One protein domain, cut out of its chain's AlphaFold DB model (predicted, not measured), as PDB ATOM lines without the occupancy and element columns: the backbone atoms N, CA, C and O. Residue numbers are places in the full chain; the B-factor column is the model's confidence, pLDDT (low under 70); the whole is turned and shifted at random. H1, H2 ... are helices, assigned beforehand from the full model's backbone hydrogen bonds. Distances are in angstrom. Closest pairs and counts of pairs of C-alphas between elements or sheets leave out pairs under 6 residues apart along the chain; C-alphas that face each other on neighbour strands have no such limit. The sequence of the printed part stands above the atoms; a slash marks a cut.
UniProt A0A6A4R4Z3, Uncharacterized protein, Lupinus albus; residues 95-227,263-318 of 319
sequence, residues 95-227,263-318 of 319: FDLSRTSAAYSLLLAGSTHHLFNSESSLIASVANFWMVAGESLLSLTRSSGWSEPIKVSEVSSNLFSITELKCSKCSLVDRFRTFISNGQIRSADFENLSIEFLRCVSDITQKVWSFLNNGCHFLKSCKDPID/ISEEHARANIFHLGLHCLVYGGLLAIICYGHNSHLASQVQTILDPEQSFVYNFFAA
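What this domain is: This is residues 95 to 227 and 263 to 318 of the 319 residues of an uncharacterized protein of Lupinus albus (UniProt A0A6A4R4Z3). Four long helices, H1, H2, H5 and H7, make a bundle: H2 lies between H1 and H7, and H5 packs on H7 and meets H1 only with residues 209 to 212. The shorter H4 and H8 pack on the later part of H7, and residues 151 to 156, with H3, stick out. The printed part has 189 residues, with nine named helices, H1 to H9 in order, and no named strand: all helix. It is compact, radius of gyration of the C-alphas 16.2 A, spanning 44 by 41 by 30 A.

How they stand to each other: H1, residues 95 to 116, and H2, residues 120 to 142, form a hairpin; their closest C-alphas, Ser 105 and Ala 133, are 4.7 A apart. H7, residues 265 to 291, is the hub, and touches H2 opposite ways at a shallow 30 degrees (C-alphas Gly 134 and Gly 276, 3.9 A). H5, residues 187 to 212, touches H7 (C-alphas Val 208 and Ala 268, 6.1 A) but is apart from H2. H4, residues 172 to 182, and H8, residues 296 to 305, touch H7. H9, residues 307 to 316, only just touches H8, with 3 pairs within 8 A, only at the corner. H6, residues 217 to 221, is close but not clearly touching H1. Each O i to N i+4 pair is within hydrogen-bond range in H1, H4, H7 and H8; counts are 17 of 19 in H2, 19 of 22 in H5, 4 of 6 in H9, and 0 of 1 in H6, with 1 of 2 O i to N i+3.

Where its parts are: H1 begins at C-alpha 95 (216.899, 134.018, 157.746) and is 31.1 A long; H7, 38.0 A, ends at C-alpha 291 (199.574, 139.988, 129.366). H3 is residues 152 to 155.

The domain as a whole: Residues 228 to 262 are cut out, C-alphas 227 and 263 being 21.6 A apart. The H3 to H4 link is long. Confidence is under 70 in 36 residues, among them 147 to 166 and 306 to 318.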
ATOM      1  N   PHE A  95     218.301 134.349 157.519       91.94
ATOM      2  CA  PHE A  95     216.899 134.018 157.746       91.94
ATOM      3  C   PHE A  95     216.079 135.240 158.163       91.94
ATOM      4  O   PHE A  95     215.052 135.522 157.545       91.94
ATOM      5  N   ASP A  96     216.546 135.987 159.163       93.06
ATOM      6  CA  ASP A  96     215.880 137.203 159.630       93.06
ATOM      7  C   ASP A  96     215.790 138.254 158.511       93.06
ATOM      8  O   ASP A  96     214.724 138.826 158.289       93.06
ATOM      9  N   LEU A  97     216.861 138.436 157.732       94.81
ATOM     10  CA  LEU A  97     216.883 139.328 156.569       94.81
ATOM     11  C   LEU A  97     215.891 138.878 155.483       94.81
ATOM     12  O   LEU A  97     215.144 139.700 154.945       94.81
ATOM     13  N   SER A  98     215.824 137.575 155.191       95.06
ATOM     14  CA  SER A  98     214.847 137.006 154.246       95.06
ATOM     15  C   SER A  98     213.412 137.216 154.728       95.06
ATOM     16  O   SER A  98     212.524 137.526 153.934       95.06
ATOM     17  N   ARG A  99     213.182 137.083 156.038       96.12
ATOM     18  CA  ARG A  99     211.882 137.321 156.666       96.12
ATOM     19  C   ARG A  99     211.460 138.780 156.520       96.12
ATOM     20  O   ARG A  99     210.342 139.039 156.078       96.12
ATOM     21  N   THR A 100     212.358 139.721 156.810       96.75
ATOM     22  CA  THR A 100     212.105 141.157 156.630       96.75
ATOM     23  C   THR A 100     211.844 141.512 155.163       96.75
ATOM     24  O   THR A 100     210.898 142.243 154.873       96.75
ATOM     25  N   SER A 101     212.607 140.945 154.222       97.38
ATOM     26  CA  SER A 101     212.361 141.107 152.779       97.38
ATOM     27  C   SER A 101     210.959 140.631 152.367       97.38
ATOM     28  O   SER A 101     210.231 141.352 151.675       97.38
ATOM     29  N   ALA A 102     210.542 139.448 152.832       98.06
ATOM     30  CA  ALA A 102     209.217 138.902 152.548       98.06
ATOM     31  C   ALA A 102     208.095 139.767 153.147       98.06
ATOM     32  O   ALA A 102     207.075 139.990 152.495       98.06
ATOM     33  N   ALA A 103     208.297 140.310 154.350       97.94
ATOM     34  CA  ALA A 103     207.344 141.206 154.998       97.94
ATOM     35  C   ALA A 103     207.157 142.525 154.225       97.94
ATOM     36  O   ALA A 103     206.019 142.939 153.995       97.94
ATOM     37  N   TYR A 104     208.247 143.151 153.762       98.12
ATOM     38  CA  TYR A 104     208.165 144.333 152.891       98.12
ATOM     39  C   TYR A 104     207.510 144.021 151.547       98.12
ATOM     40  O   TYR A 104     206.714 144.821 151.067       98.12
ATOM     41  N   SER A 105     207.796 142.856 150.962       98.38
ATOM     42  CA  SER A 105     207.161 142.424 149.711       98.38
ATOM     43  C   SER A 105     205.648 142.247 149.875       98.38
ATOM     44  O   SER A 105     204.882 142.664 149.008       98.38
ATOM     45  N   LEU A 106     205.203 141.683 151.004       98.25
ATOM     46  CA  LEU A 106     203.785 141.523 151.327       98.25
ATOM     47  C   LEU A 106     203.088 142.875 151.543       98.25
ATOM     48  O   LEU A 106     202.019 143.102 150.982       98.25
ATOM     49  N   LEU A 107     203.711 143.787 152.300       97.12
ATOM     50  CA  LEU A 107     203.217 145.159 152.478       97.12
ATOM     51  C   LEU A 107     203.143 145.908 151.137       97.12
ATOM     52  O   LEU A 107     202.150 146.573 150.852       97.12
ATOM     53  N   LEU A 108     204.177 145.724 150.312       97.38
ATOM     54  CA  LEU A 108     204.250 145.907 148.864       97.38
ATOM     55  C   LEU A 108     202.936 145.626 148.138       97.38
ATOM     56  O   LEU A 108     202.220 146.507 147.640       97.38
ATOM     57  N   ALA A 109     202.657 144.333 148.074       97.56
ATOM     58  CA  ALA A 109     201.553 143.772 147.331       97.56
ATOM     59  C   ALA A 109     200.199 144.248 147.869       97.56
ATOM     60  O   ALA A 109     199.350 144.668 147.087       97.56
ATOM     61  N   GLY A 110     200.013 144.279 149.191       96.69
ATOM     62  CA  GLY A 110     198.769 144.759 149.791       96.69
ATOM     63  C   GLY A 110     198.524 146.251 149.555       96.69
ATOM     64  O   GLY A 110     197.425 146.636 149.153       96.69
ATOM     65  N   SER A 111     199.551 147.096 149.710       95.12
ATOM     66  CA  SER A 111     199.443 148.546 149.475       95.12
ATOM     67  C   SER A 111     199.058 148.853 148.031       95.12
ATOM     68  O   SER A 111     198.168 149.655 147.756       95.12
ATOM     69  N   THR A 112     199.720 148.190 147.086       95.56
ATOM     70  CA  THR A 112     199.472 148.398 145.655       95.56
ATOM     71  C   THR A 112     198.149 147.788 145.210       95.56
ATOM     72  O   THR A 112     197.455 148.392 144.396       95.56
ATOM     73  N   HIS A 113     197.736 146.663 145.797       95.38
ATOM     74  CA  HIS A 113     196.412 146.090 145.579       95.38
ATOM     75  C   HIS A 113     195.293 147.019 146.069       95.38
ATOM     76  O   HIS A 113     194.302 147.212 145.367       95.38
ATOM     77  N   HIS A 114     195.464 147.654 147.233       93.75
ATOM     78  CA  HIS A 114     194.519 148.658 147.721       93.75
ATOM     79  C   HIS A 114     194.349 149.814 146.723       93.75
ATOM     80  O   HIS A 114     193.224 150.225 146.437       93.75
ATOM     81  N   LEU A 115     195.451 150.305 146.148       93.75
ATOM     82  CA  LEU A 115     195.410 151.340 145.111       93.75
ATOM     83  C   LEU A 115     194.755 150.838 143.818       93.75
ATOM     84  O   LEU A 115     193.946 151.553 143.234       93.75
ATOM     85  N   PHE A 116     195.036 149.602 143.404       93.12
ATOM     86  CA  PHE A 116     194.432 148.979 142.222       93.12
ATOM     87  C   PHE A 116     192.904 148.889 142.293       93.12
ATOM     88  O   PHE A 116     192.240 149.094 141.281       93.12
ATOM     89  N   ASN A 117     192.335 148.682 143.484       90.75
ATOM     90  CA  ASN A 117     190.879 148.696 143.666       90.75
ATOM     91  C   ASN A 117     190.243 150.060 143.339       90.75
ATOM     92  O   ASN A 117     189.044 150.126 143.080       90.75
ATOM     93  N   SER A 118     191.033 151.139 143.344       90.81
ATOM     94  CA  SER A 118     190.610 152.474 142.901       90.81
ATOM     95  C   SER A 118     191.095 152.816 141.487       90.81
ATOM     96  O   SER A 118     190.465 153.622 140.810       90.81
ATOM     97  N   GLU A 119     192.202 152.218 141.038       92.81
ATOM     98  CA  GLU A 119     192.873 152.521 139.772       92.81
ATOM     99  C   GLU A 119     193.305 151.237 139.042       92.81
ATOM    100  O   GLU A 119     194.393 150.691 139.247       92.81
ATOM    101  N   SER A 120     192.436 150.754 138.150       90.62
ATOM    102  CA  SER A 120     192.623 149.478 137.445       90.62
ATOM    103  C   SER A 120     193.870 149.415 136.549       90.62
ATOM    104  O   SER A 120     194.365 148.317 136.279       90.62
ATOM    105  N   SER A 121     194.430 150.559 136.129       93.62
ATOM    106  CA  SER A 121     195.662 150.598 135.323       93.62
ATOM    107  C   SER A 121     196.888 150.027 136.052       93.62
ATOM    108  O   SER A 121     197.867 149.647 135.409       93.62
ATOM    109  N   LEU A 122     196.821 149.870 137.379       94.69
ATOM    110  CA  LEU A 122     197.879 149.273 138.197       94.69
ATOM    111  C   LEU A 122     197.929 147.735 138.143       94.69
ATOM    112  O   LEU A 122     198.786 147.145 138.803       94.69
ATOM    113  N   ILE A 123     197.056 147.071 137.373       94.06
ATOM    114  CA  ILE A 123     196.960 145.599 137.327       94.06
ATOM    115  C   ILE A 123     198.304 144.911 137.054       94.06
ATOM    116  O   ILE A 123     198.637 143.930 137.716       94.06
ATOM    117  N   ALA A 124     199.104 145.456 136.134       94.06
ATOM    118  CA  ALA A 124     200.441 144.973 135.799       94.06
ATOM    119  C   ALA A 124     201.380 144.979 137.015       94.06
ATOM    120  O   ALA A 124     202.044 143.985 137.315       94.06
ATOM    121  N   SER A 125     201.412 146.105 137.727       94.44
ATOM    122  CA  SER A 125     202.247 146.302 138.910       94.44
ATOM    123  C   SER A 125     201.800 145.392 140.050       94.44
ATOM    124  O   SER A 125     202.623 144.719 140.663       94.44
ATOM    125  N   VAL A 126     200.492 145.311 140.297       95.56
ATOM    126  CA  VAL A 126     199.922 144.472 141.359       95.56
ATOM    127  C   VAL A 126     200.136 142.987 141.086       95.56
ATOM    128  O   VAL A 126     200.469 142.254 142.015       95.56
ATOM    129  N   ALA A 127     200.037 142.545 139.828       95.38
ATOM    130  CA  ALA A 127     200.400 141.185 139.434       95.38
ATOM    131  C   ALA A 127     201.844 140.857 139.844       95.38
ATOM    132  O   ALA A 127     202.089 139.869 140.539       95.38
ATOM    133  N   ASN A 128     202.785 141.731 139.475       95.00
ATOM    134  CA  ASN A 128     204.200 141.559 139.783       95.00
ATOM    135  C   ASN A 128     204.470 141.562 141.297       95.00
ATOM    136  O   ASN A 128     205.176 140.692 141.799       95.00
ATOM    137  N   PHE A 129     203.883 142.496 142.049       96.94
ATOM    138  CA  PHE A 129     204.118 142.579 143.493       96.94
ATOM    139  C   PHE A 129     203.546 141.383 144.259       96.94
ATOM    140  O   PHE A 129     204.218 140.874 145.156       96.94
ATOM    141  N   TRP A 130     202.371 140.871 143.879       97.38
ATOM    142  CA  TRP A 130     201.853 139.627 144.453       97.38
ATOM    143  C   TRP A 130     202.743 138.423 144.136       97.38
ATOM    144  O   TRP A 130     202.996 137.610 145.026       97.38
ATOM    145  N   MET A 131     203.276 138.329 142.914       94.75
ATOM    146  CA  MET A 131     204.229 137.271 142.564       94.75
ATOM    147  C   MET A 131     205.514 137.358 143.391       94.75
ATOM    148  O   MET A 131     205.900 136.368 144.009       94.75
ATOM    149  N   VAL A 132     206.131 138.540 143.480       95.44
ATOM    150  CA  VAL A 132     207.358 138.762 144.263       95.44
ATOM    151  C   VAL A 132     207.140 138.458 145.748       95.44
ATOM    152  O   VAL A 132     207.992 137.824 146.380       95.44
ATOM    153  N   ALA A 133     205.996 138.851 146.314       98.00
ATOM    154  CA  ALA A 133     205.623 138.488 147.680       98.00
ATOM    155  C   ALA A 133     205.498 136.965 147.836       98.00
ATOM    156  O   ALA A 133     206.073 136.392 148.761       98.00
ATOM    157  N   GLY A 134     204.809 136.309 146.898       96.00
ATOM    158  CA  GLY A 134     204.655 134.859 146.868       96.00
ATOM    159  C   GLY A 134     205.988 134.118 146.843       96.00
ATOM    160  O   GLY A 134     206.245 133.270 147.697       96.00
ATOM    161  N   GLU A 135     206.878 134.485 145.923       93.62
ATOM    162  CA  GLU A 135     208.222 133.914 145.815       93.62
ATOM    163  C   GLU A 135     209.051 134.117 147.083       93.62
ATOM    164  O   GLU A 135     209.709 133.184 147.545       93.62
ATOM    165  N   SER A 136     209.005 135.314 147.668       95.94
ATOM    166  CA  SER A 136     209.776 135.645 148.870       95.94
ATOM    167  C   SER A 136     209.311 134.828 150.078       95.94
ATOM    168  O   SER A 136     210.136 134.290 150.817       95.94
ATOM    169  N   LEU A 137     207.997 134.652 150.242       96.31
ATOM    170  CA  LEU A 137     207.409 133.818 151.295       96.31
ATOM    171  C   LEU A 137     207.724 132.329 151.086       96.31
ATOM    172  O   LEU A 137     208.127 131.642 152.026       96.31
ATOM    173  N   LEU A 138     207.613 131.828 149.852       91.94
ATOM    174  CA  LEU A 138     207.968 130.443 149.529       91.94
ATOM    175  C   LEU A 138     209.467 130.186 149.745       91.94
ATOM    176  O   LEU A 138     209.837 129.169 150.331       91.94
ATOM    177  N   SER A 139     210.334 131.122 149.353       91.00
ATOM    178  CA  SER A 139     211.774 131.058 149.628       91.00
ATOM    179  C   SER A 139     212.054 131.022 151.131       91.00
ATOM    180  O   SER A 139     212.826 130.181 151.596       91.00
ATOM    181  N   LEU A 140     211.377 131.866 151.917       92.00
ATOM    182  CA  LEU A 140     211.495 131.871 153.375       92.00
ATOM    183  C   LEU A 140     211.130 130.506 153.969       92.00
ATOM    184  O   LEU A 140     211.876 129.979 154.793       92.00
ATOM    185  N   THR A 141     210.047 129.872 153.510       88.69
ATOM    186  CA  THR A 141     209.654 128.533 153.996       88.69
ATOM    187  C   THR A 141     210.645 127.425 153.645       88.69
ATOM    188  O   THR A 141     210.644 126.387 154.299       88.69
ATOM    189  N   ARG A 142     211.508 127.625 152.645       85.69
ATOM    190  CA  ARG A 142     212.535 126.658 152.217       85.69
ATOM    191  C   ARG A 142     213.909 126.912 152.839       85.69
ATOM    192  O   ARG A 142     214.787 126.065 152.723       85.69
ATOM    193  N   SER A 143     214.098 128.057 153.489       83.62
ATOM    194  CA  SER A 143     215.375 128.434 154.100       83.62
ATOM    195  C   SER A 143     215.799 127.477 155.227       83.62
ATOM    196  O   SER A 143     214.981 126.784 155.826       83.62
ATOM    197  N   SER A 144     217.094 127.424 155.539       74.50
ATOM    198  CA  SER A 144     217.645 126.545 156.585       74.50
ATOM    199  C   SER A 144     217.616 127.151 157.994       74.50
ATOM    200  O   SER A 144     218.250 126.604 158.889       74.50
ATOM    201  N   GLY A 145     216.985 128.317 158.175       74.50
ATOM    202  CA  GLY A 145     216.945 129.036 159.457       74.50
ATOM    203  C   GLY A 145     215.836 128.584 160.409       74.50
ATOM    204  O   GLY A 145     215.784 129.062 161.536       74.50
ATOM    205  N   TRP A 146     214.973 127.668 159.965       80.50
ATOM    206  CA  TRP A 146     213.964 127.030 160.810       80.50
ATOM    207  C   TRP A 146     214.627 126.044 161.788       80.50
ATOM    208  O   TRP A 146     215.546 125.318 161.401       80.50
ATOM    209  N   SER A 147     214.161 126.010 163.039       66.75
ATOM    210  CA  SER A 147     214.721 125.203 164.134       66.75
ATOM    211  C   SER A 147     214.641 123.694 163.885       66.75
ATOM    212  O   SER A 147     215.506 122.951 164.350       66.75
ATOM    213  N   GLU A 148     213.672 123.251 163.081       56.50
ATOM    214  CA  GLU A 148     213.580 121.879 162.598       56.50
ATOM    215  C   GLU A 148     213.716 121.823 161.066       56.50
ATOM    216  O   GLU A 148     212.969 122.491 160.327       56.50
ATOM    217  N   PRO A 149     214.647 121.006 160.533       46.69
ATOM    218  CA  PRO A 149     214.577 120.630 159.137       46.69
ATOM    219  C   PRO A 149     213.268 119.864 158.949       46.69
ATOM    220  O   PRO A 149     213.024 118.871 159.634       46.69
ATOM    221  N   ILE A 150     212.436 120.281 157.987       46.47
ATOM    222  CA  ILE A 150     211.429 119.364 157.447       46.47
ATOM    223  C   ILE A 150     212.209 118.096 157.099       46.47
ATOM    224  O   ILE A 150     213.232 118.182 156.415       46.47
ATOM    225  N   LYS A 151     211.781 116.925 157.576       37.34
ATOM    226  CA  LYS A 151     212.281 115.652 157.052       37.34
ATOM    227  C   LYS A 151     211.852 115.553 155.593       37.34
ATOM    228  O   LYS A 151     210.873 114.896 155.255       37.34
ATOM    229  N   VAL A 152     212.578 116.228 154.708       40.16
ATOM    230  CA  VAL A 152     212.288 116.273 153.276       40.16
ATOM    231  C   VAL A 152     212.319 114.850 152.694       40.16
ATOM    232  O   VAL A 152     211.649 114.598 151.710       40.16
ATOM    233  N   SER A 153     212.957 113.861 153.333       32.81
ATOM    234  CA  SER A 153     212.907 112.458 152.886       32.81
ATOM    235  C   SER A 153     211.596 111.708 153.184       32.81
ATOM    236  O   SER A 153     211.314 110.739 152.495       32.81
ATOM    237  N   GLU A 154     210.789 112.128 154.165       32.59
ATOM    238  CA  GLU A 154     209.448 111.552 154.440       32.59
ATOM    239  C   GLU A 154     208.310 112.474 153.964       32.59
ATOM    240  O   GLU A 154     207.156 112.062 153.862       32.59
ATOM    241  N   VAL A 155     208.644 113.726 153.644       37.84
ATOM    242  CA  VAL A 155     207.690 114.803 153.356       37.84
ATOM    243  C   VAL A 155     207.816 115.325 151.912       37.84
ATOM    244  O   VAL A 155     206.902 115.987 151.427       37.84
ATOM    245  N   SER A 156     208.871 114.963 151.161       37.25
ATOM    246  CA  SER A 156     208.991 115.295 149.722       37.25
ATOM    247  C   SER A 156     207.973 114.585 148.837       37.25
ATOM    248  O   SER A 156     207.672 115.095 147.761       37.25
ATOM    249  N   SER A 157     207.395 113.468 149.282       34.66
ATOM    250  CA  SER A 157     206.290 112.817 148.574       34.66
ATOM    251  C   SER A 157     204.904 113.257 149.061       34.66
ATOM    252  O   SER A 157     203.938 113.075 148.327       34.66
ATOM    253  N   ASN A 158     204.787 113.848 150.261       34.94
ATOM    254  CA  ASN A 158     203.487 114.056 150.917       34.94
ATOM    255  C   ASN A 158     203.071 115.530 151.109       34.94
ATOM    256  O   ASN A 158     201.885 115.797 150.947       34.94
ATOM    257  N   LEU A 159     203.992 116.494 151.302       40.19
ATOM    258  CA  LEU A 159     203.619 117.930 151.393       40.19
ATOM    259  C   LEU A 159     203.160 118.517 150.049       40.19
ATOM    260  O   LEU A 159     202.474 119.533 149.975       40.19
ATOM    261  N   PHE A 160     203.601 117.880 148.964       42.97
ATOM    262  CA  PHE A 160     203.309 118.256 147.584       42.97
ATOM    263  C   PHE A 160     202.316 117.294 146.932       42.97
ATOM    264  O   PHE A 160     202.242 117.212 145.705       42.97
ATOM    265  N   SER A 161     201.526 116.565 147.730       38.78
ATOM    266  CA  SER A 161     200.327 115.963 147.161       38.78
ATOM    267  C   SER A 161     199.398 117.104 146.728       38.78
ATOM    268  O   SER A 161     199.174 118.070 147.457       38.78
ATOM    269  N   ILE A 162     198.859 117.013 145.512       43.09
ATOM    270  CA  ILE A 162     197.938 118.002 144.920       43.09
ATOM    271  C   ILE A 162     196.750 118.324 145.860       43.09
ATOM    272  O   ILE A 162     196.146 119.391 145.767       43.09
ATOM    273  N   THR A 163     196.453 117.423 146.796       40.94
ATOM    274  CA  THR A 163     195.453 117.522 147.864       40.94
ATOM    275  C   THR A 163     195.793 118.493 149.004       40.94
ATOM    276  O   THR A 163     194.862 119.081 149.546       40.94
ATOM    277  N   GLU A 164     197.067 118.719 149.352       50.44
ATOM    278  CA  GLU A 164     197.472 119.640 150.442       50.44
ATOM    279  C   GLU A 164     197.691 121.087 149.974       50.44
ATOM    280  O   GLU A 164     197.587 122.027 150.758       50.44
ATOM    281  N   LEU A 165     197.882 121.309 148.669       56.44
ATOM    282  CA  LEU A 165     197.880 122.652 148.063       56.44
ATOM    283  C   LEU A 165     196.479 123.287 148.040       56.44
ATOM    284  O   LEU A 165     196.322 124.464 147.694       56.44
ATOM    285  N   LYS A 166     195.446 122.508 148.374       62.25
ATOM    286  CA  LYS A 166     194.057 122.934 148.298       62.25
ATOM    287  C   LYS A 166     193.659 123.678 149.565       62.25
ATOM    288  O   LYS A 166     193.416 123.098 150.618       62.25
ATOM    289  N   CYS A 167     193.526 124.992 149.436       73.50
ATOM    290  CA  CYS A 167     192.887 125.801 150.458       73.50
ATOM    291  C   CYS A 167     191.411 125.394 150.579       73.50
ATOM    292  O   CYS A 167     190.649 125.507 149.624       73.50
ATOM    293  N   SER A 168     190.976 124.956 151.761       72.50
ATOM    294  CA  SER A 168     189.563 124.626 152.004       72.50
ATOM    295  C   SER A 168     188.641 125.850 151.954       72.50
ATOM    296  O   SER A 168     187.425 125.702 151.851       72.50
ATOM    297  N   LYS A 169     189.212 127.060 152.022       74.50
ATOM    298  CA  LYS A 169     188.484 128.334 152.083       74.50
ATOM    299  C   LYS A 169     188.334 129.038 150.731       74.50
ATOM    300  O   LYS A 169     187.525 129.959 150.644       74.50
ATOM    301  N   CYS A 170     189.084 128.646 149.697       81.50
ATOM    302  CA  CYS A 170     188.923 129.215 148.358       81.50
ATOM    303  C   CYS A 170     189.308 128.251 147.239       81.50
ATOM    304  O   CYS A 170     190.084 127.317 147.415       81.50
ATOM    305  N   SER A 171     188.802 128.544 146.045       82.38
ATOM    306  CA  SER A 171     189.030 127.741 144.840       82.38
ATOM    307  C   SER A 171     190.144 128.294 143.937       82.38
ATOM    308  O   SER A 171     190.222 127.941 142.764       82.38
ATOM    309  N   LEU A 172     191.013 129.163 144.471       83.44
ATOM    310  CA  LEU A 172     191.974 129.960 143.696       83.44
ATOM    311  C   LEU A 172     192.892 129.112 142.797       83.44
ATOM    312  O   LEU A 172     193.019 129.404 141.611       83.44
ATOM    313  N   VAL A 173     193.502 128.056 143.344       81.44
ATOM    314  CA  VAL A 173     194.432 127.176 142.607       81.44
ATOM    315  C   VAL A 173     193.709 126.411 141.493       81.44
ATOM    316  O   VAL A 173     194.174 126.385 140.354       81.44
ATOM    317  N   ASP A 174     192.543 125.836 141.803       81.19
ATOM    318  CA  ASP A 174     191.719 125.090 140.842       81.19
ATOM    319  C   ASP A 174     191.260 126.004 139.690       81.19
ATOM    320  O   ASP A 174     191.323 125.634 138.513       81.19
ATOM    321  N   ARG A 175     190.856 127.237 140.017       78.50
ATOM    322  CA  ARG A 175     190.458 128.243 139.027       78.50
ATOM    323  C   ARG A 175     191.632 128.699 138.171       78.50
ATOM    324  O   ARG A 175     191.479 128.756 136.958       78.50
ATOM    325  N   PHE A 176     192.802 128.951 138.755       81.00
ATOM    326  CA  PHE A 176     194.003 129.299 137.989       81.00
ATOM    327  C   PHE A 176     194.345 128.230 136.942       81.00
ATOM    328  O   PHE A 176     194.501 128.553 135.766       81.00
ATOM    329  N   ARG A 177     194.360 126.947 137.334       80.81
ATOM    330  CA  ARG A 177     194.585 125.821 136.406       80.81
ATOM    331  C   ARG A 177     193.543 125.767 135.289       80.81
ATOM    332  O   ARG A 177     193.877 125.545 134.124       80.81
ATOM    333  N   THR A 178     192.282 126.010 135.641       80.00
ATOM    334  CA  THR A 178     191.181 126.077 134.673       80.00
ATOM    335  C   THR A 178     191.376 127.231 133.687       80.00
ATOM    336  O   THR A 178     191.167 127.047 132.492       80.00
ATOM    337  N   PHE A 179     191.821 128.404 134.148       76.94
ATOM    338  CA  PHE A 179     192.041 129.570 133.289       76.94
ATOM    339  C   PHE A 179     193.216 129.397 132.338       76.94
ATOM    340  O   PHE A 179     193.069 129.692 131.154       76.94
ATOM    341  N   ILE A 180     194.332 128.844 132.818       75.81
ATOM    342  CA  ILE A 180     195.459 128.460 131.958       75.81
ATOM    343  C   ILE A 180     194.995 127.519 130.836       75.81
ATOM    344  O   ILE A 180     195.403 127.684 129.691       75.81
ATOM    345  N   SER A 181     194.103 126.574 131.147       75.44
ATOM    346  CA  SER A 181     193.628 125.576 130.180       75.44
ATOM    347  C   SER A 181     192.581 126.120 129.198       75.44
ATOM    348  O   SER A 181     192.593 125.759 128.024       75.44
ATOM    349  N   ASN A 182     191.665 126.977 129.665       73.75
ATOM    350  CA  ASN A 182     190.454 127.348 128.919       73.75
ATOM    351  C   ASN A 182     190.494 128.752 128.298       73.75
ATOM    352  O   ASN A 182     189.615 129.089 127.504       73.75
ATOM    353  N   GLY A 183     191.470 129.594 128.644       66.19
ATOM    354  CA  GLY A 183     191.696 130.856 127.940       66.19
ATOM    355  C   GLY A 183     190.713 131.998 128.246       66.19
ATOM    356  O   GLY A 183     190.795 133.046 127.605       66.19
ATOM    357  N   GLN A 184     189.744 131.823 129.155       66.75
ATOM    358  CA  GLN A 184     188.682 132.812 129.397       66.75
ATOM    359  C   GLN A 184     188.370 133.010 130.883       66.75
ATOM    360  O   GLN A 184     188.045 132.060 131.593       66.75
ATOM    361  N   ILE A 185     188.380 134.275 131.320       70.38
ATOM    362  CA  ILE A 185     187.932 134.726 132.644       70.38
ATOM    363  C   ILE A 185     186.734 135.662 132.440       70.38
ATOM    364  O   ILE A 185     186.860 136.691 131.773       70.38
ATOM    365  N   ARG A 186     185.565 135.335 133.007       73.00
ATOM    366  CA  ARG A 186     184.440 136.284 133.069       73.00
ATOM    367  C   ARG A 186     184.660 137.274 134.214       73.00
ATOM    368  O   ARG A 186     185.172 136.898 135.265       73.00
ATOM    369  N   SER A 187     184.212 138.519 134.050       72.50
ATOM    370  CA  SER A 187     184.387 139.581 135.058       72.50
ATOM    371  C   SER A 187     183.794 139.223 136.429       72.50
ATOM    372  O   SER A 187     184.460 139.395 137.445       72.50
ATOM    373  N   ALA A 188     182.588 138.651 136.462       74.75
ATOM    374  CA  ALA A 188     181.946 138.210 137.704       74.75
ATOM    375  C   ALA A 188     182.706 137.061 138.397       74.75
ATOM    376  O   ALA A 188     182.729 136.971 139.625       74.75
ATOM    377  N   ASP A 189     183.363 136.189 137.625       79.81
ATOM    378  CA  ASP A 189     184.176 135.104 138.182       79.81
ATOM    379  C   ASP A 189     185.472 135.647 138.797       79.81
ATOM    380  O   ASP A 189     185.932 135.121 139.813       79.81
ATOM    381  N   PHE A 190     186.023 136.717 138.216       83.19
ATOM    382  CA  PHE A 190     187.208 137.414 138.714       83.19
ATOM    383  C   PHE A 190     186.954 138.190 140.011       83.19
ATOM    384  O   PHE A 190     187.766 138.115 140.932       83.19
ATOM    385  N   GLU A 191     185.839 138.916 140.109       85.12
ATOM    386  CA  GLU A 191     185.497 139.684 141.313       85.12
ATOM    387  C   GLU A 191     185.299 138.755 142.519       85.12
ATOM    388  O   GLU A 191     185.934 138.930 143.561       85.12
ATOM    389  N   ASN A 192     184.518 137.685 142.340       86.00
ATOM    390  CA  ASN A 192     184.330 136.660 143.367       86.00
ATOM    391  C   ASN A 192     185.657 136.007 143.781       86.00
ATOM    392  O   ASN A 192     185.906 135.799 144.968       86.00
ATOM    393  N   LEU A 193     186.531 135.718 142.812       87.38
ATOM    394  CA  LEU A 193     187.856 135.157 143.072       87.38
ATOM    395  C   LEU A 193     188.745 136.128 143.854       87.38
ATOM    396  O   LEU A 193     189.421 135.704 144.787       87.38
ATOM    397  N   SER A 194     188.729 137.416 143.514       89.69
ATOM    398  CA  SER A 194     189.501 138.440 144.225       89.69
ATOM    399  C   SER A 194     189.026 138.594 145.673       89.69
ATOM    400  O   SER A 194     189.850 138.681 146.580       89.69
ATOM    401  N   ILE A 195     187.713 138.522 145.922       89.31
ATOM    402  CA  ILE A 195     187.141 138.519 147.278       89.31
ATOM    403  C   ILE A 195     187.563 137.265 148.060       89.31
ATOM    404  O   ILE A 195     187.959 137.365 149.225       89.31
ATOM    405  N   GLU A 196     187.485 136.080 147.444       90.31
ATOM    406  CA  GLU A 196     187.946 134.823 148.052       90.31
ATOM    407  C   GLU A 196     189.441 134.880 148.407       90.31
ATOM    408  O   GLU A 196     189.829 134.487 149.512       90.31
ATOM    409  N   PHE A 197     190.264 135.397 147.490       92.88
ATOM    410  CA  PHE A 197     191.700 135.587 147.675       92.88
ATOM    411  C   PHE A 197     191.994 136.517 148.852       92.88
ATOM    412  O   PHE A 197     192.699 136.107 149.774       92.88
ATOM    413  N   LEU A 198     191.418 137.724 148.858       92.38
ATOM    414  CA  LEU A 198     191.642 138.704 149.922       92.38
ATOM    415  C   LEU A 198     191.241 138.148 151.284       92.38
ATOM    416  O   LEU A 198     192.000 138.263 152.238       92.38
ATOM    417  N   ARG A 199     190.099 137.457 151.368       92.19
ATOM    418  CA  ARG A 199     189.664 136.817 152.614       92.19
ATOM    419  C   ARG A 199     190.680 135.790 153.118       92.19
ATOM    420  O   ARG A 199     190.955 135.751 154.316       92.19
ATOM    421  N   CYS A 200     191.229 134.959 152.231       92.31
ATOM    422  CA  CYS A 200     192.231 133.960 152.606       92.31
ATOM    423  C   CYS A 200     193.546 134.611 153.028       92.31
ATOM    424  O   CYS A 200     194.087 134.275 154.079       92.31
ATOM    425  N   VAL A 201     194.050 135.555 152.234       94.56
ATOM    426  CA  VAL A 201     195.317 136.232 152.510       94.56
ATOM    427  C   VAL A 201     195.235 137.067 153.784       94.56
ATOM    428  O   VAL A 201     196.164 136.987 154.581       94.56
ATOM    429  N   SER A 202     194.130 137.766 154.056       93.88
ATOM    430  CA  SER A 202     193.919 138.457 155.337       93.88
ATOM    431  C   SER A 202     193.892 137.484 156.524       93.88
ATOM    432  O   SER A 202     194.634 137.687 157.482       93.88
ATOM    433  N   ASP A 203     193.116 136.391 156.458       92.06
ATOM    434  CA  ASP A 203     193.031 135.390 157.543       92.06
ATOM    435  C   ASP A 203     194.385 134.734 157.848       92.06
ATOM    436  O   ASP A 203     194.731 134.508 159.008       92.06
ATOM    437  N   ILE A 204     195.158 134.410 156.812       92.06
ATOM    438  CA  ILE A 204     196.479 133.803 156.984       92.06
ATOM    439  C   ILE A 204     197.479 134.849 157.489       92.06
ATOM    440  O   ILE A 204     198.228 134.569 158.423       92.06
ATOM    441  N   THR A 205     197.466 136.062 156.927       95.19
ATOM    442  CA  THR A 205     198.381 137.146 157.316       95.19
ATOM    443  C   THR A 205     198.228 137.506 158.786       95.19
ATOM    444  O   THR A 205     199.237 137.609 159.474       95.19
ATOM    445  N   GLN A 206     197.003 137.595 159.313       92.56
ATOM    446  CA  GLN A 206     196.771 137.864 160.738       92.56
ATOM    447  C   GLN A 206     197.469 136.860 161.667       92.56
ATOM    448  O   GLN A 206     197.903 137.225 162.756       92.56
ATOM    449  N   LYS A 207     197.628 135.606 161.230       91.88
ATOM    450  CA  LYS A 207     198.324 134.571 162.004       91.88
ATOM    451  C   LYS A 207     199.839 134.746 161.948       91.88
ATOM    452  O   LYS A 207     200.514 134.498 162.935       91.88
ATOM    453  N   VAL A 208     200.392 135.159 160.810       93.69
ATOM    454  CA  VAL A 208     201.851 135.143 160.585       93.69
ATOM    455  C   VAL A 208     202.506 136.524 160.597       93.69
ATOM    456  O   VAL A 208     203.730 136.609 160.549       93.69
ATOM    457  N   TRP A 209     201.740 137.614 160.675       94.81
ATOM    458  CA  TRP A 209     202.284 138.968 160.551       94.81
ATOM    459  C   TRP A 209     203.255 139.329 161.673       94.81
ATOM    460  O   TRP A 209     204.327 139.861 161.394       94.81
ATOM    461  N   SER A 210     202.935 138.977 162.921       93.06
ATOM    462  CA  SER A 210     203.823 139.190 164.075       93.06
ATOM    463  C   SER A 210     205.153 138.441 163.943       93.06
ATOM    464  O   SER A 210     206.188 138.919 164.402       93.06
ATOM    465  N   PHE A 211     205.141 137.285 163.276       93.44
ATOM    466  CA  PHE A 211     206.356 136.566 162.918       93.44
ATOM    467  C   PHE A 211     207.122 137.317 161.821       93.44
ATOM    468  O   PHE A 211     208.302 137.613 161.994       93.44
ATOM    469  N   LEU A 212     206.456 137.673 160.718       95.06
ATOM    470  CA  LEU A 212     207.076 138.322 159.556       95.06
ATOM    471  C   LEU A 212     207.686 139.693 159.885       95.06
ATOM    472  O   LEU A 212     208.792 139.998 159.442       95.06
ATOM    473  N   ASN A 213     207.001 140.510 160.686       92.56
ATOM    474  CA  ASN A 213     207.466 141.847 161.056       92.56
ATOM    475  C   ASN A 213     208.506 141.845 162.192       92.56
ATOM    476  O   ASN A 213     209.014 142.905 162.582       92.56
ATOM    477  N   ASN A 214     208.850 140.673 162.735       89.75
ATOM    478  CA  ASN A 214     209.787 140.598 163.838       89.75
ATOM    479  C   ASN A 214     211.189 141.071 163.417       89.75
ATOM    480  O   ASN A 214     211.722 140.666 162.384       89.75
ATOM    481  N   GLY A 215     211.796 141.912 164.257       83.50
ATOM    482  CA  GLY A 215     213.112 142.513 164.018       83.50
ATOM    483  C   GLY A 215     213.106 143.864 163.291       83.50
ATOM    484  O   GLY A 215     214.122 144.544 163.335       83.50
ATOM    485  N   CYS A 216     211.985 144.314 162.708       88.88
ATOM    486  CA  CYS A 216     211.907 145.611 162.020       88.88
ATOM    487  C   CYS A 216     210.933 146.571 162.723       88.88
ATOM    488  O   CYS A 216     209.754 146.268 162.911       88.88
ATOM    489  N   HIS A 217     211.414 147.756 163.108       85.06
ATOM    490  CA  HIS A 217     210.603 148.741 163.830       85.06
ATOM    491  C   HIS A 217     209.486 149.342 162.978       85.06
ATOM    492  O   HIS A 217     208.379 149.530 163.481       85.06
ATOM    493  N   PHE A 218     209.765 149.624 161.703       88.12
ATOM    494  CA  PHE A 218     208.769 150.174 160.794       88.12
ATOM    495  C   PHE A 218     207.631 149.174 160.559       88.12
ATOM    496  O   PHE A 218     206.470 149.494 160.791       88.12
ATOM    497  N   LEU A 219     207.951 147.930 160.194       91.06
ATOM    498  CA  LEU A 219     206.937 146.911 159.905       91.06
ATOM    499  C   LEU A 219     206.045 146.598 161.115       91.06
ATOM    500  O   LEU A 219     204.853 146.364 160.944       91.06
ATOM    501  N   LYS A 220     206.584 146.662 162.341       89.69
ATOM    502  CA  LYS A 220     205.796 146.519 163.579       89.69
ATOM    503  C   LYS A 220     204.755 147.622 163.777       89.69
ATOM    504  O   LYS A 220     203.788 147.414 164.501       89.69
ATOM    505  N   SER A 221     204.947 148.794 163.170       85.69
ATOM    506  CA  SER A 221     203.976 149.892 163.233       85.69
ATOM    507  C   SER A 221     202.835 149.753 162.215       85.69
ATOM    508  O   SER A 221     201.781 150.369 162.382       85.69
ATOM    509  N   CYS A 222     203.002 148.903 161.197       86.75
ATOM    510  CA  CYS A 222     201.945 148.542 160.260       86.75
ATOM    511  C   CYS A 222     201.034 147.480 160.894       86.75
ATOM    512  O   CYS A 222     201.455 146.342 161.106       86.75
ATOM    513  N   LYS A 223     199.778 147.846 161.187       85.88
ATOM    514  CA  LYS A 223     198.820 146.958 161.871       85.88
ATOM    515  C   LYS A 223     198.423 145.748 161.028       85.88
ATOM    516  O   LYS A 223     198.428 144.628 161.523       85.88
ATOM    517  N   ASP A 224     198.097 145.992 159.766       88.62
ATOM    518  CA  ASP A 224     197.715 144.967 158.801       88.62
ATOM    519  C   ASP A 224     198.254 145.390 157.420       88.62
ATOM    520  O   ASP A 224     198.027 146.539 157.016       88.62
ATOM    521  N   PRO A 225     199.032 144.533 156.729       92.12
ATOM    522  CA  PRO A 225     199.604 144.857 155.425       92.12
ATOM    523  C   PRO A 225     198.631 144.611 154.260       92.12
ATOM    524  O   PRO A 225     198.983 144.930 153.129       92.12
ATOM    525  N   ILE A 226     197.450 144.030 154.507       93.25
ATOM    526  CA  ILE A 226     196.437 143.673 153.502       93.25
ATOM    527  C   ILE A 226     195.209 144.577 153.620       93.25
ATOM    528  O   ILE A 226     194.740 145.111 152.613       93.25
ATOM    529  N   ASP A 227     194.688 144.760 154.836       88.19
ATOM    530  CA  ASP A 227     193.569 145.664 155.104       88.19
ATOM    531  C   ASP A 227     194.073 147.012 155.626       88.19
ATOM    532  O   ASP A 227     194.629 147.106 156.712       88.19
ATOM    533  N   ILE A 263     202.091 130.691 168.087       60.12
ATOM    534  CA  ILE A 263     201.968 129.752 166.988       60.12
ATOM    535  C   ILE A 263     203.284 128.990 166.968       60.12
ATOM    536  O   ILE A 263     204.352 129.594 166.874       60.12
ATOM    537  N   SER A 264     203.215 127.666 167.098       74.88
ATOM    538  CA  SER A 264     204.408 126.834 166.957       74.88
ATOM    539  C   SER A 264     205.065 127.122 165.608       74.88
ATOM    540  O   SER A 264     204.369 127.349 164.615       74.88
ATOM    541  N   GLU A 265     206.380 127.024 165.551       73.19
ATOM    542  CA  GLU A 265     207.156 127.316 164.354       73.19
ATOM    543  C   GLU A 265     206.695 126.530 163.105       73.19
ATOM    544  O   GLU A 265     206.601 127.097 162.018       73.19
ATOM    545  N   GLU A 266     206.281 125.270 163.275       74.94
ATOM    546  CA  GLU A 266     205.696 124.433 162.216       74.94
ATOM    547  C   GLU A 266     204.413 125.041 161.621       74.94
ATOM    548  O   GLU A 266     204.290 125.216 160.406       74.94
ATOM    549  N   HIS A 267     203.477 125.452 162.481       80.00
ATOM    550  CA  HIS A 267     202.238 126.111 162.064       80.00
ATOM    551  C   HIS A 267     202.505 127.470 161.401       80.00
ATOM    552  O   HIS A 267     201.802 127.839 160.457       80.00
ATOM    553  N   ALA A 268     203.508 128.228 161.857       84.94
ATOM    554  CA  ALA A 268     203.894 129.482 161.213       84.94
ATOM    555  C   ALA A 268     204.433 129.219 159.799       84.94
ATOM    556  O   ALA A 268     203.979 129.846 158.841       84.94
ATOM    557  N   ARG A 269     205.327 128.232 159.647       86.88
ATOM    558  CA  ARG A 269     205.895 127.825 158.355       86.88
ATOM    559  C   ARG A 269     204.823 127.364 157.368       86.88
ATOM    560  O   ARG A 269     204.829 127.823 156.229       86.88
ATOM    561  N   ALA A 270     203.879 126.525 157.799       85.50
ATOM    562  CA  ALA A 270     202.774 126.061 156.958       85.50
ATOM    563  C   ALA A 270     201.867 127.218 156.498       85.50
ATOM    564  O   ALA A 270     201.546 127.338 155.316       85.50
ATOM    565  N   ASN A 271     201.505 128.130 157.407       89.38
ATOM    566  CA  ASN A 271     200.711 129.307 157.052       89.38
ATOM    567  C   ASN A 271     201.458 130.237 156.080       89.38
ATOM    568  O   ASN A 271     200.858 130.713 155.122       89.38
ATOM    569  N   ILE A 272     202.763 130.465 156.270       92.25
ATOM    570  CA  ILE A 272     203.582 131.271 155.344       92.25
ATOM    571  C   ILE A 272     203.660 130.607 153.968       92.25
ATOM    572  O   ILE A 272     203.585 131.300 152.956       92.25
ATOM    573  N   PHE A 273     203.765 129.278 153.916       89.88
ATOM    574  CA  PHE A 273     203.749 128.537 152.659       89.88
ATOM    575  C   PHE A 273     202.427 128.748 151.911       89.88
ATOM    576  O   PHE A 273     202.439 129.143 150.745       89.88
ATOM    577  N   HIS A 274     201.287 128.575 152.590       88.19
ATOM    578  CA  HIS A 274     199.975 128.832 151.992       88.19
ATOM    579  C   HIS A 274     199.806 130.293 151.569       88.19
ATOM    580  O   HIS A 274     199.311 130.556 150.474       88.19
ATOM    581  N   LEU A 275     200.248 131.245 152.394       93.88
ATOM    582  CA  LEU A 275     200.229 132.667 152.056       93.88
ATOM    583  C   LEU A 275     201.019 132.934 150.772       93.88
ATOM    584  O   LEU A 275     200.506 133.576 149.857       93.88
ATOM    585  N   GLY A 276     202.235 132.389 150.685       93.44
ATOM    586  CA  GLY A 276     203.097 132.509 149.515       93.44
ATOM    587  C   GLY A 276     202.456 131.922 148.259       93.44
ATOM    588  O   GLY A 276     202.443 132.570 147.214       93.44
ATOM    589  N   LEU A 277     201.843 130.742 148.378       90.38
ATOM    590  CA  LEU A 277     201.106 130.099 147.292       90.38
ATOM    591  C   LEU A 277     199.933 130.964 146.805       90.38
ATOM    592  O   LEU A 277     199.791 131.177 145.604       90.38
ATOM    593  N   HIS A 278     199.114 131.498 147.716       92.44
ATOM    594  CA  HIS A 278     197.993 132.368 147.352       92.44
ATOM    595  C   HIS A 278     198.457 133.631 146.627       92.44
ATOM    596  O   HIS A 278     197.892 133.971 145.587       92.44
ATOM    597  N   CYS A 279     199.492 134.297 147.147       95.69
ATOM    598  CA  CYS A 279     200.074 135.489 146.530       95.69
ATOM    599  C   CYS A 279     200.576 135.183 145.112       95.69
ATOM    600  O   CYS A 279     200.218 135.874 144.160       95.69
ATOM    601  N   LEU A 280     201.334 134.093 144.958       93.00
ATOM    602  CA  LEU A 280     201.899 133.681 143.677       93.00
ATOM    603  C   LEU A 280     200.808 133.388 142.635       93.00
ATOM    604  O   LEU A 280     200.858 133.902 141.519       93.00
ATOM    605  N   VAL A 281     199.802 132.591 143.004       90.75
ATOM    606  CA  VAL A 281     198.721 132.182 142.095       90.75
ATOM    607  C   VAL A 281     197.844 133.366 141.700       90.75
ATOM    608  O   VAL A 281     197.484 133.502 140.531       90.75
ATOM    609  N   TYR A 282     197.515 134.246 142.649       93.75
ATOM    610  CA  TYR A 282     196.733 135.442 142.353       93.75
ATOM    611  C   TYR A 282     197.502 136.417 141.454       93.75
ATOM    612  O   TYR A 282     196.951 136.902 140.468       93.75
ATOM    613  N   GLY A 283     198.791 136.640 141.728       94.06
ATOM    614  CA  GLY A 283     199.658 137.438 140.865       94.06
ATOM    615  C   GLY A 283     199.744 136.874 139.443       94.06
ATOM    616  O   GLY A 283     199.568 137.616 138.476       94.06
ATOM    617  N   GLY A 284     199.888 135.551 139.304       90.56
ATOM    618  CA  GLY A 284     199.837 134.871 138.008       90.56
ATOM    619  C   GLY A 284     198.503 135.063 137.286       90.56
ATOM    620  O   GLY A 284     198.478 135.303 136.083       90.56
ATOM    621  N   LEU A 285     197.383 135.014 138.008       90.06
ATOM    622  CA  LEU A 285     196.061 135.253 137.433       90.06
ATOM    623  C   LEU A 285     195.912 136.683 136.899       90.06
ATOM    624  O   LEU A 285     195.425 136.879 135.786       90.06
ATOM    625  N   LEU A 286     196.369 137.681 137.657       91.81
ATOM    626  CA  LEU A 286     196.399 139.069 137.190       91.81
ATOM    627  C   LEU A 286     197.324 139.239 135.976       91.81
ATOM    628  O   LEU A 286     196.989 139.974 135.047       91.81
ATOM    629  N   ALA A 287     198.450 138.524 135.943       90.25
ATOM    630  CA  ALA A 287     199.361 138.527 134.804       90.25
ATOM    631  C   ALA A 287     198.712 137.935 133.542       90.25
ATOM    632  O   ALA A 287     198.898 138.486 132.460       90.25
ATOM    633  N   ILE A 288     197.900 136.879 133.666       87.81
ATOM    634  CA  ILE A 288     197.109 136.337 132.546       87.81
ATOM    635  C   ILE A 288     196.140 137.392 132.009       87.81
ATOM    636  O   ILE A 288     196.032 137.561 130.797       87.81
ATOM    637  N   ILE A 289     195.451 138.117 132.894       87.62
ATOM    638  CA  ILE A 289     194.513 139.174 132.488       87.62
ATOM    639  C   ILE A 289     195.254 140.304 131.761       87.62
ATOM    640  O   ILE A 289     194.777 140.796 130.742       87.62
ATOM    641  N   CYS A 290     196.421 140.703 132.267       88.31
ATOM    642  CA  CYS A 290     197.179 141.839 131.744       88.31
ATOM    643  C   CYS A 290     197.959 141.520 130.457       88.31
ATOM    644  O   CYS A 290     198.024 142.343 129.548       88.31
ATOM    645  N   TYR A 291     198.585 140.345 130.390       87.19
ATOM    646  CA  TYR A 291     199.574 139.988 129.366       87.19
ATOM    647  C   TYR A 291     199.172 138.769 128.524       87.19
ATOM    648  O   TYR A 291     199.860 138.426 127.564       87.19
ATOM    649  N   GLY A 292     198.070 138.105 128.870       83.25
ATOM    650  CA  GLY A 292     197.604 136.883 128.225       83.25
ATOM    651  C   GLY A 292     198.186 135.594 128.819       83.25
ATOM    652  O   GLY A 292     199.118 135.586 129.628       83.25
ATOM    653  N   HIS A 293     197.619 134.471 128.375       77.25
ATOM    654  CA  HIS A 293     197.885 133.119 128.887       77.25
ATOM    655  C   HIS A 293     199.319 132.624 128.644       77.25
ATOM    656  O   HIS A 293     199.818 131.812 129.410       77.25
ATOM    657  N   ASN A 294     199.995 133.150 127.619       75.75
ATOM    658  CA  ASN A 294     201.373 132.783 127.268       75.75
ATOM    659  C   ASN A 294     202.418 133.716 127.900       75.75
ATOM    660  O   ASN A 294     203.559 133.773 127.443       75.75
ATOM    661  N   SER A 295     202.029 134.517 128.893       79.31
ATOM    662  CA  SER A 295     202.976 135.403 129.561       79.31
ATOM    663  C   SER A 295     203.986 134.601 130.379       79.31
ATOM    664  O   SER A 295     203.636 133.632 131.052       79.31
ATOM    665  N   HIS A 296     205.246 135.046 130.370       80.94
ATOM    666  CA  HIS A 296     206.322 134.435 131.156       80.94
ATOM    667  C   HIS A 296     205.943 134.294 132.640       80.94
ATOM    668  O   HIS A 296     206.229 133.282 133.269       80.94
ATOM    669  N   LEU A 297     205.249 135.299 133.180       76.75
ATOM    670  CA  LEU A 297     204.768 135.314 134.558       76.75
ATOM    671  C   LEU A 297     203.764 134.183 134.835       76.75
ATOM    672  O   LEU A 297     203.896 133.480 135.834       76.75
ATOM    673  N   ALA A 298     202.802 133.953 133.938       76.31
ATOM    674  CA  ALA A 298     201.847 132.856 134.073       76.31
ATOM    675  C   ALA A 298     202.534 131.481 133.976       76.31
ATOM    676  O   ALA A 298     202.258 130.594 134.787       76.31
ATOM    677  N   SER A 299     203.476 131.324 133.039       79.12
ATOM    678  CA  SER A 299     204.268 130.095 132.889       79.12
ATOM    679  C   SER A 299     205.124 129.802 134.120       79.12
ATOM    680  O   SER A 299     205.190 128.660 134.563       79.12
ATOM    681  N   GLN A 300     205.729 130.827 134.723       80.50
ATOM    682  CA  GLN A 300     206.536 130.678 135.932       80.50
ATOM    683  C   GLN A 300     205.712 130.136 137.108       80.50
ATOM    684  O   GLN A 300     206.164 129.241 137.824       80.50
ATOM    685  N   VAL A 301     204.485 130.637 137.293       79.81
ATOM    686  CA  VAL A 301     203.570 130.112 138.315       79.81
ATOM    687  C   VAL A 301     203.238 128.647 138.035       79.81
ATOM    688  O   VAL A 301     203.262 127.835 138.957       79.81
ATOM    689  N   GLN A 302     202.992 128.282 136.776       76.44
ATOM    690  CA  GLN A 302     202.718 126.898 136.396       76.44
ATOM    691  C   GLN A 302     203.892 125.960 136.720       76.44
ATOM    692  O   GLN A 302     203.681 124.939 137.366       76.44
ATOM    693  N   THR A 303     205.131 126.345 136.401       76.69
ATOM    694  CA  THR A 303     206.334 125.573 136.762       76.69
ATOM    695  C   THR A 303     206.475 125.364 138.274       76.69
ATOM    696  O   THR A 303     206.955 124.320 138.711       76.69
ATOM    697  N   ILE A 304     206.048 126.331 139.092       73.69
ATOM    698  CA  ILE A 304     206.071 126.204 140.558       73.69
ATOM    699  C   ILE A 304     204.950 125.278 141.065       73.69
ATOM    700  O   ILE A 304     205.137 124.590 142.070       73.69
ATOM    701  N   LEU A 305     203.795 125.263 140.394       71.38
ATOM    702  CA  LEU A 305     202.636 124.437 140.753       71.38
ATOM    703  C   LEU A 305     202.717 122.992 140.242       71.38
ATOM    704  O   LEU A 305     202.005 122.139 140.782       71.38
ATOM    705  N   ASP A 306     203.538 122.727 139.224       68.25
ATOM    706  CA  ASP A 306     203.708 121.411 138.611       68.25
ATOM    707  C   ASP A 306     204.926 120.682 139.221       68.25
ATOM    708  O   ASP A 306     206.082 121.007 138.919       68.25
ATOM    709  N   PRO A 307     204.709 119.665 140.082       52.28
ATOM    710  CA  PRO A 307     205.793 118.998 140.802       52.28
ATOM    711  C   PRO A 307     206.798 118.295 139.874       52.28
ATOM    712  O   PRO A 307     207.981 118.242 140.214       52.28
ATOM    713  N   GLU A 308     206.377 117.846 138.685       40.53
ATOM    714  CA  GLU A 308     207.244 117.193 137.690       40.53
ATOM    715  C   GLU A 308     208.299 118.136 137.077       40.53
ATOM    716  O   GLU A 308     209.394 117.686 136.744       40.53
ATOM    717  N   GLN A 309     208.034 119.447 136.989       37.00
ATOM    718  CA  GLN A 309     209.020 120.435 136.514       37.00
ATOM    719  C   GLN A 309     209.863 121.033 137.650       37.00
ATOM    720  O   GLN A 309     211.017 121.412 137.432       37.00
ATOM    721  N   SER A 310     209.337 121.067 138.880       38.28
ATOM    722  CA  SER A 310     210.063 121.578 140.055       38.28
ATOM    723  C   SER A 310     211.310 120.749 140.415       38.28
ATOM    724  O   SER A 310     212.302 121.290 140.913       38.28
ATOM    725  N   PHE A 311     211.301 119.445 140.106       33.62
ATOM    726  CA  PHE A 311     212.455 118.557 140.292       33.62
ATOM    727  C   PHE A 311     213.602 118.874 139.327       33.62
ATOM    728  O   PHE A 311     214.767 118.745 139.699       33.62
ATOM    729  N   VAL A 312     213.293 119.341 138.115       31.92
ATOM    730  CA  VAL A 312     214.306 119.664 137.103       31.92
ATOM    731  C   VAL A 312     215.057 120.944 137.488       31.92
ATOM    732  O   VAL A 312     216.281 120.980 137.412       31.92
ATOM    733  N   TYR A 313     214.367 121.963 138.011       32.56
ATOM    734  CA  TYR A 313     215.017 123.211 138.436       32.56
ATOM    735  C   TYR A 313     215.918 123.047 139.673       32.56
ATOM    736  O   TYR A 313     216.984 123.657 139.738       32.56
ATOM    737  N   ASN A 314     215.547 122.185 140.626       35.56
ATOM    738  CA  ASN A 314     216.380 121.913 141.805       35.56
ATOM    739  C   ASN A 314     217.596 121.020 141.501       35.56
ATOM    740  O   ASN A 314     218.556 121.035 142.266       35.56
ATOM    741  N   PHE A 315     217.586 120.270 140.393       28.08
ATOM    742  CA  PHE A 315     218.731 119.455 139.979       28.08
ATOM    743  C   PHE A 315     219.786 120.269 139.210       28.08
ATOM    744  O   PHE A 315     220.976 119.981 139.317       28.08
ATOM    745  N   PHE A 316     219.383 121.323 138.491       28.03
ATOM    746  CA  PHE A 316     220.312 122.191 137.751       28.03
ATOM    747  C   PHE A 316     220.864 123.377 138.557       28.03
ATOM    748  O   PHE A 316     221.857 123.962 138.146       28.03
ATOM    749  N   ALA A 317     220.288 123.711 139.715       31.06
ATOM    750  CA  ALA A 317     220.862 124.702 140.635       31.06
ATOM    751  C   ALA A 317     221.929 124.116 141.590       31.06
ATOM    752  O   ALA A 317     222.453 124.835 142.440       31.06
ATOM    753  N   ALA A 318     222.229 122.816 141.472       32.19
ATOM    754  CA  ALA A 318     223.187 122.087 142.307       32.19
ATOM    755  C   ALA A 318     224.453 121.622 141.551       32.19
ATOM    756  O   ALA A 318     225.200 120.801 142.086       32.19
TER     757      ALA A 318